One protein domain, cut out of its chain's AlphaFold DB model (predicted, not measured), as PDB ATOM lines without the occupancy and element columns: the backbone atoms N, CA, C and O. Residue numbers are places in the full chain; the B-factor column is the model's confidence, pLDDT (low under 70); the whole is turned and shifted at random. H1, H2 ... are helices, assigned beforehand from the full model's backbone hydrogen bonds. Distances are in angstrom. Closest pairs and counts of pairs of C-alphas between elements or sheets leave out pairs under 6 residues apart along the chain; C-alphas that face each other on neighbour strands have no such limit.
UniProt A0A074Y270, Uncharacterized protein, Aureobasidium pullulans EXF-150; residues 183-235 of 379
ATOM      1  N   ASN A 183      16.731   6.926   7.287       75.06
ATOM      2  CA  ASN A 183      15.598   7.352   8.114       75.06
ATOM      3  C   ASN A 183      15.969   8.440   9.133       75.06
ATOM      4  O   ASN A 183      15.108   9.222   9.535       75.06
ATOM      5  N   LYS A 184      17.221   8.471   9.606       80.50
ATOM      6  CA  LYS A 184      17.696   9.548  10.486       80.50
ATOM      7  C   LYS A 184      17.978  10.804   9.678       80.50
ATOM      8  O   LYS A 184      17.520  11.870  10.066       80.50
ATOM      9  N   HIS A 185      18.660  10.660   8.545       83.62
ATOM     10  CA  HIS A 185      18.950  11.750   7.623       83.62
ATOM     11  C   HIS A 185      17.674  12.439   7.107       83.62
ATOM     12  O   HIS A 185      17.554  13.656   7.134       83.62
ATOM     13  N   GLN A 186      16.671  11.669   6.691       82.62
ATOM     14  CA  GLN A 186      15.419  12.199   6.152       82.62
ATOM     15  C   GLN A 186      14.613  12.998   7.180       82.62
ATOM     16  O   GLN A 186      13.928  13.945   6.803       82.62
ATOM     17  N   ARG A 187      14.704  12.657   8.475       83.88
ATOM     18  CA  ARG A 187      14.065  13.455   9.535       83.88
ATOM     19  C   ARG A 187      14.642  14.855   9.627       83.88
ATOM     20  O   ARG A 187      13.880  15.778   9.878       83.88
ATOM     21  N   GLN A 188      15.931  15.014   9.335       87.81
ATOM     22  CA  GLN A 188      16.596  16.315   9.366       87.81
ATOM     23  C   GLN A 188      15.920  17.319   8.418       87.81
ATOM     24  O   GLN A 188      15.896  18.505   8.727       87.81
ATOM     25  N   HIS A 189      15.300  16.850   7.327       85.62
ATOM     26  CA  HIS A 189      14.542  17.691   6.391       85.62
ATOM     27  C   HIS A 189      13.173  18.147   6.922       85.62
ATOM     28  O   HIS A 189      12.550  19.012   6.313       85.62
ATOM     29  N   ILE A 190      12.690  17.556   8.021       84.56
ATOM     30  CA  ILE A 190      11.379  17.825   8.637       84.56
ATOM     31  C   ILE A 190      11.533  18.631   9.934       84.56
ATOM     32  O   ILE A 190      10.761  19.558  10.172       84.56
ATOM     33  N   ASP A 191      12.478  18.242  10.796       87.12
ATOM     34  CA  ASP A 191      12.675  18.817  12.136       87.12
ATOM     35  C   ASP A 191      14.019  19.548  12.312       87.12
ATOM     36  O   ASP A 191      14.362  19.998  13.414       87.12
ATOM     37  N   GLY A 192      14.783  19.686  11.226       88.56
ATOM     38  CA  GLY A 192      16.060  20.381  11.217       88.56
ATOM     39  C   GLY A 192      15.915  21.866  11.532       88.56
ATOM     40  O   GLY A 192      14.970  22.541  11.131       88.56
ATOM     41  N   ARG A 193      16.890  22.404  12.264       90.81
ATOM     42  CA  ARG A 193      16.905  23.822  12.662       90.81
ATOM     43  C   ARG A 193      17.708  24.703  11.717       90.81
ATOM     44  O   ARG A 193      17.540  25.918  11.732       90.81
ATOM     45  N   PHE A 194      18.601  24.108  10.937       88.12
ATOM     46  CA  PHE A 194      19.483  24.823  10.026       88.12
ATOM     47  C   PHE A 194      18.980  24.611   8.608       88.12
ATOM     48  O   PHE A 194      18.912  23.474   8.159       88.12
ATOM     49  N   ALA A 195      18.607  25.681   7.917       88.88
ATOM     50  CA  ALA A 195      18.104  25.601   6.553       88.88
ATOM     51  C   ALA A 195      19.121  26.181   5.568       88.88
ATOM     52  O   ALA A 195      19.723  27.225   5.822       88.88
ATOM     53  N   CYS A 196      19.283  25.518   4.427       86.38
ATOM     54  CA  CYS A 196      20.055  26.051   3.316       86.38
ATOM     55  C   CYS A 196      19.370  27.308   2.766       86.38
ATOM     56  O   CYS A 196      18.195  27.266   2.411       86.38
ATOM     57  N   SER A 197      20.106  28.413   2.640       82.81
ATOM     58  CA  SER A 197      19.549  29.694   2.186       82.81
ATOM     59  C   SER A 197      19.056  29.691   0.736       82.81
ATOM     60  O   SER A 197      18.213  30.515   0.395       82.81
ATOM     61  N   ALA A 198      19.561  28.790  -0.113       81.44
ATOM     62  CA  ALA A 198      19.154  28.699  -1.516       81.44
ATOM     63  C   ALA A 198      17.943  27.781  -1.708       81.44
ATOM     64  O   ALA A 198      16.985  28.130  -2.389       81.44
ATOM     65  N   CYS A 199      17.971  26.593  -1.101       81.94
ATOM     66  CA  CYS A 199      16.980  25.555  -1.374       81.94
ATOM     67  C   CYS A 199      16.001  25.310  -0.218       81.94
ATOM     68  O   CYS A 199      15.077  24.518  -0.382       81.94
ATOM     69  N   ASN A 200      16.189  25.959   0.938       86.19
ATOM     70  CA  ASN A 200      15.426  25.778   2.182       86.19
ATOM     71  C   ASN A 200      15.395  24.339   2.725       86.19
ATOM     72  O   ASN A 200      14.552  24.005   3.558       86.19
ATOM     73  N   LEU A 201      16.309  23.481   2.269       86.75
ATOM     74  CA  LEU A 201      16.473  22.132   2.795       86.75
ATOM     75  C   LEU A 201      17.018  22.198   4.227       86.75
ATOM     76  O   LEU A 201      17.925  22.989   4.496       86.75
ATOM     77  N   GLN A 202      16.443  21.408   5.134       89.81
ATOM     78  CA  GLN A 202      16.717  21.495   6.569       89.81
ATOM     79  C   GLN A 202      17.709  20.431   7.047       89.81
ATOM     80  O   GLN A 202      17.786  19.325   6.525       89.81
ATOM     81  N   PHE A 203      18.468  20.783   8.080       88.06
ATOM     82  CA  PHE A 203      19.511  19.969   8.677       88.06
ATOM     83  C   PHE A 203      19.460  20.080  10.200       88.06
ATOM     84  O   PHE A 203      19.165  21.138  10.769       88.06
ATOM     85  N   THR A 204      19.794  18.990  10.892       89.56
ATOM     86  CA  THR A 204      19.907  18.991  12.360       89.56
ATOM     87  C   THR A 204      21.113  19.794  12.831       89.56
ATOM     88  O   THR A 204      21.041  20.442  13.874       89.56
ATOM     89  N   TRP A 205      22.207  19.770  12.066       84.62
ATOM     90  CA  TRP A 205      23.474  20.397  12.428       84.62
ATOM     91  C   TRP A 205      23.906  21.435  11.391       84.62
ATOM     92  O   TRP A 205      23.718  21.245  10.191       84.62
ATOM     93  N   SER A 206      24.543  22.516  11.851       83.31
ATOM     94  CA  SER A 206      25.026  23.585  10.967       83.31
ATOM     95  C   SER A 206      26.075  23.088   9.967       83.31
ATOM     96  O   SER A 206      26.033  23.471   8.805       83.31
ATOM     97  N   HIS A 207      26.972  22.189  10.385       79.88
ATOM     98  CA  HIS A 207      28.025  21.653   9.519       79.88
ATOM     99  C   HIS A 207      27.479  20.779   8.377       79.88
ATOM    100  O   HIS A 207      28.058  20.764   7.294       79.88
ATOM    101  N   ASP A 208      26.356  20.082   8.578       82.69
ATOM    102  CA  ASP A 208      25.696  19.325   7.506       82.69
ATOM    103  C   ASP A 208      25.083  20.275   6.468       82.69
ATOM    104  O   ASP A 208      25.213  20.058   5.263       82.69
ATOM    105  N   CYS A 209      24.493  21.382   6.933       84.38
ATOM    106  CA  CYS A 209      24.005  22.450   6.064       84.38
ATOM    107  C   CYS A 209      25.153  23.109   5.274       84.38
ATOM    108  O   CYS A 209      25.016  23.348   4.075       84.38
ATOM    109  N   GLU A 210      26.299  23.364   5.913       78.81
ATOM    110  CA  GLU A 210      27.508  23.897   5.260       78.81
ATOM    111  C   GLU A 210      28.052  22.946   4.183       78.81
ATOM    112  O   GLU A 210      28.468  23.393   3.114       78.81
ATOM    113  N   LYS A 211      28.028  21.630   4.428       77.56
ATOM    114  CA  LYS A 211      28.414  20.627   3.424       77.56
ATOM    115  C   LYS A 211      27.445  20.610   2.247       77.56
ATOM    116  O   LYS A 211      27.878  20.581   1.097       77.56
ATOM    117  N   HIS A 212      26.144  20.666   2.524       83.88
ATOM    118  CA  HIS A 212      25.117  20.678   1.487       83.88
ATOM    119  C   HIS A 212      25.264  21.858   0.519       83.88
ATOM    120  O   HIS A 212      25.078  21.678  -0.681       83.88
ATOM    121  N   VAL A 213      25.651  23.037   1.014       79.38
ATOM    122  CA  VAL A 213      25.880  24.243   0.198       79.38
ATOM    123  C   VAL A 213      26.818  23.986  -0.996       79.38
ATOM    124  O   VAL A 213      26.627  24.572  -2.059       79.38
ATOM    125  N   GLN A 214      27.787  23.074  -0.872       70.38
ATOM    126  CA  GLN A 214      28.715  22.735  -1.961       70.38
ATOM    127  C   GLN A 214      28.089  21.918  -3.094       70.38
ATOM    128  O   GLN A 214      28.620  21.893  -4.202       70.38
ATOM    129  N   VAL A 215      26.997  21.216  -2.804       72.12
ATOM    130  CA  VAL A 215      26.334  20.263  -3.702       72.12
ATOM    131  C   VAL A 215      24.868  20.639  -3.939       72.12
ATOM    132  O   VAL A 215      24.075  19.818  -4.397       72.12
ATOM    133  N   CYS A 216      24.497  21.875  -3.594       76.75
ATOM    134  CA  CYS A 216      23.152  22.403  -3.751       76.75
ATOM    135  C   CYS A 216      22.809  22.497  -5.245       76.75
ATOM    136  O   CYS A 216      23.518  23.143  -6.013       76.75
ATOM    137  N   LEU A 217      21.727  21.829  -5.649       66.19
ATOM    138  CA  LEU A 217      21.344  21.652  -7.055       66.19
ATOM    139  C   LEU A 217      20.410  22.743  -7.601       66.19
ATOM    140  O   LEU A 217      19.956  22.634  -8.736       66.19
ATOM    141  N   VAL A 218      20.062  23.750  -6.797       73.19
ATOM    142  CA  VAL A 218      19.142  24.815  -7.225       73.19
ATOM    143  C   VAL A 218      19.865  25.764  -8.183       73.19
ATOM    144  O   VAL A 218      21.037  26.082  -7.982       73.19
ATOM    145  N   GLU A 219      19.173  26.206  -9.235       56.25
ATOM    146  CA  GLU A 219      19.678  27.256 -10.129       56.25
ATOM    147  C   GLU A 219      20.019  28.514  -9.303       56.25
ATOM    148  O   GLU A 219      19.373  28.799  -8.299       56.25
ATOM    149  N   ASP A 220      21.107  29.208  -9.641       61.88
ATOM    150  CA  ASP A 220      21.660  30.346  -8.877       61.88
ATOM    151  C   ASP A 220      22.204  30.026  -7.466       61.88
ATOM    152  O   ASP A 220      22.673  30.925  -6.758       61.88
ATOM    153  N   ALA A 221      22.256  28.752  -7.050       61.62
ATOM    154  CA  ALA A 221      22.845  28.366  -5.763       61.62
ATOM    155  C   ALA A 221      24.307  28.816  -5.626       61.62
ATOM    156  O   ALA A 221      24.739  29.167  -4.533       61.62
ATOM    157  N   ILE A 222      25.070  28.865  -6.723       59.88
ATOM    158  CA  ILE A 222      26.458  29.353  -6.717       59.88
ATOM    159  C   ILE A 222      26.524  30.833  -6.322       59.88
ATOM    160  O   ILE A 222      27.413  31.203  -5.556       59.88
ATOM    161  N   ASP A 223      25.589  31.662  -6.786       65.38
ATOM    162  CA  ASP A 223      25.557  33.093  -6.477       65.38
ATOM    163  C   ASP A 223      25.044  33.347  -5.057       65.38
ATOM    164  O   ASP A 223      25.635  34.136  -4.315       65.38
ATOM    165  N   VAL A 224      24.026  32.597  -4.622       69.38
ATOM    166  CA  VAL A 224      23.514  32.639  -3.241       69.38
ATOM    167  C   VAL A 224      24.553  32.125  -2.236       69.38
ATOM    168  O   VAL A 224      24.640  32.616  -1.108       69.38
ATOM    169  N   HIS A 225      25.374  31.152  -2.630       70.69
ATOM    170  CA  HIS A 225      26.398  30.544  -1.783       70.69
ATOM    171  C   HIS A 225      27.806  31.094  -2.009       70.69
ATOM    172  O   HIS A 225      28.742  30.614  -1.372       70.69
ATOM    173  N   LYS A 226      27.985  32.105  -2.864       66.38
ATOM    174  CA  LYS A 226      29.300  32.583  -3.316       66.38
ATOM    175  C   LYS A 226      30.270  32.861  -2.168       66.38
ATOM    176  O   LYS A 226      31.376  32.333  -2.164       66.38
ATOM    177  N   ALA A 227      29.821  33.583  -1.140       62.47
ATOM    178  CA  ALA A 227      30.628  33.883   0.048       62.47
ATOM    179  C   ALA A 227      30.980  32.632   0.886       62.47
ATOM    180  O   ALA A 227      32.085  32.523   1.426       62.47
ATOM    181  N   ALA A 228      30.070  31.658   0.979       59.75
ATOM    182  CA  ALA A 228      30.302  30.391   1.680       59.75
ATOM    183  C   ALA A 228      31.247  29.467   0.888       59.75
ATOM    184  O   ALA A 228      32.143  28.850   1.453       59.75
ATOM    185  N   VAL A 229      31.113  29.412  -0.437       61.19
ATOM    186  CA  VAL A 229      31.981  28.612  -1.310       61.19
ATOM    187  C   VAL A 229      33.382  29.220  -1.410       61.19
ATOM    188  O   VAL A 229      34.364  28.482  -1.380       61.19
ATOM    189  N   GLU A 230      33.510  30.547  -1.504       62.34
ATOM    190  CA  GLU A 230      34.807  31.237  -1.536       62.34
ATOM    191  C   GLU A 230      35.571  31.094  -0.212       62.34
ATOM    192  O   GLU A 230      36.764  30.796  -0.236       62.34
ATOM    193  N   SER A 231      34.892  31.200   0.937       56.94
ATOM    194  CA  SER A 231      35.519  30.956   2.247       56.94
ATOM    195  C   SER A 231      36.001  29.510   2.424       56.94
ATOM    196  O   SER A 231      37.054  29.300   3.025       56.94
ATOM    197  N   ILE A 232      35.314  28.523   1.836       54.50
ATOM    198  CA  ILE A 232      35.747  27.115   1.849       54.50
ATOM    199  C   ILE A 232      36.870  26.843   0.834       54.50
ATOM    200  O   ILE A 232      37.814  26.112   1.127       54.50
ATOM    201  N   LYS A 233      36.833  27.458  -0.357       54.66
ATOM    202  CA  LYS A 233      37.881  27.295  -1.386       54.66
ATOM    203  C   LYS A 233      39.271  27.722  -0.904       54.66
ATOM    204  O   LYS A 233      40.262  27.184  -1.397       54.66
ATOM    205  N   ILE A 234      39.352  28.657   0.045       53.66
ATOM    206  CA  ILE A 234      40.616  29.172   0.597       53.66
ATOM    207  C   ILE A 234      41.331  28.129   1.485       53.66
ATOM    208  O   ILE A 234      42.551  28.198   1.630       53.66
ATOM    209  N   ALA A 235      40.634  27.109   1.999       54.91
ATOM    210  CA  ALA A 235      41.245  26.021   2.760       54.91
ATOM    211  C   ALA A 235      40.721  24.659   2.280       54.91
ATOM    212  O   ALA A 235      39.692  24.178   2.730       54.91
TER     213      ALA A 235
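AT A GLANCE: This is residues 183 to 235 of the 379 residues of an uncharacterized protein of Aureobasidium pullulans EXF-150 (UniProt A0A074Y270). Four short helices are strung out from one end of the domain to the other with few contacts between them: H1 at one end, then an unnamed loop that folds back on itself, then H2, and at the far end H3 and H4 with a turn between them. In the loop, residues 192 to 205, a short antiparallel pairing joins residues 194 to 195 with residues 202 to 203. The printed part has 53 residues, with four named helices in the order H1, H2, H3, H4 and no named strand, and its class is all helix. The whole is compact, with a radius of gyration of the C-alphas of 11.2 A, and the C-alphas span 32 by 24 by 15 A along their three main axes.

HOW THE PARTS SIT: H1, residues 183 to 191, touches no helix. It is apart from H2, residues 206 to 213, which follows it after a long link, and it is also apart from H3, residues 221 to 224, and from H4, residues 226 to 233. H2 and H3 are close but not clearly touching; their closest C-alphas, those of Val 213 and Ala 221, are 7.9 A apart. H2 and H4 only just touch, with 3 pairs of C-alphas within 8 A. The closest of these are the C-alphas of Val 213 and Val 229, 7.7 A apart. The lines of H2 and H4 stand about perpendicular, at 79 degrees. H3 and H4 are close but not clearly touching, with the C-alphas of Ile 222 and Val 229 the closest at 7.8 A. In H2 and H4 every O i to N i+4 pair is within hydrogen-bond range; in H1 1 of 5 such pairs is, beside 4 of 6 O i to N i+3 pairs, and H3 is too short for an O i to N i+4 pair.

IN THESE COORDINATES: H1 is the longest helix by residues, with 9, and measures 12.5 A from its first C-alpha, Asn 183 at (15.598, 7.352, 8.114), to its last, Asp 191. H2 begins at C-alpha 206, at (25.026, 23.585, 10.967), and measures 10.8 A to Val 213. H3, from Ala 221 to Val 224, measures 5.0 A. H4 begins at Lys 226 and measures 10.3 A to C-alpha 233 at (37.881, 27.295, -1.386).

THE WHOLE: The two C-alphas farthest apart, those of Asn 183 and Ile 234, are 34.0 A apart. The printed part has no cut. The link from H1 to H2 is long, with 14 residues; that from H2 to H3 is short, with 7, and that from H3 to H4 is tight, with 1. The mean pLDDT of the printed part is 75.6, and residue 217, residues 219 to 224 and residues 226 to 235 are under 70.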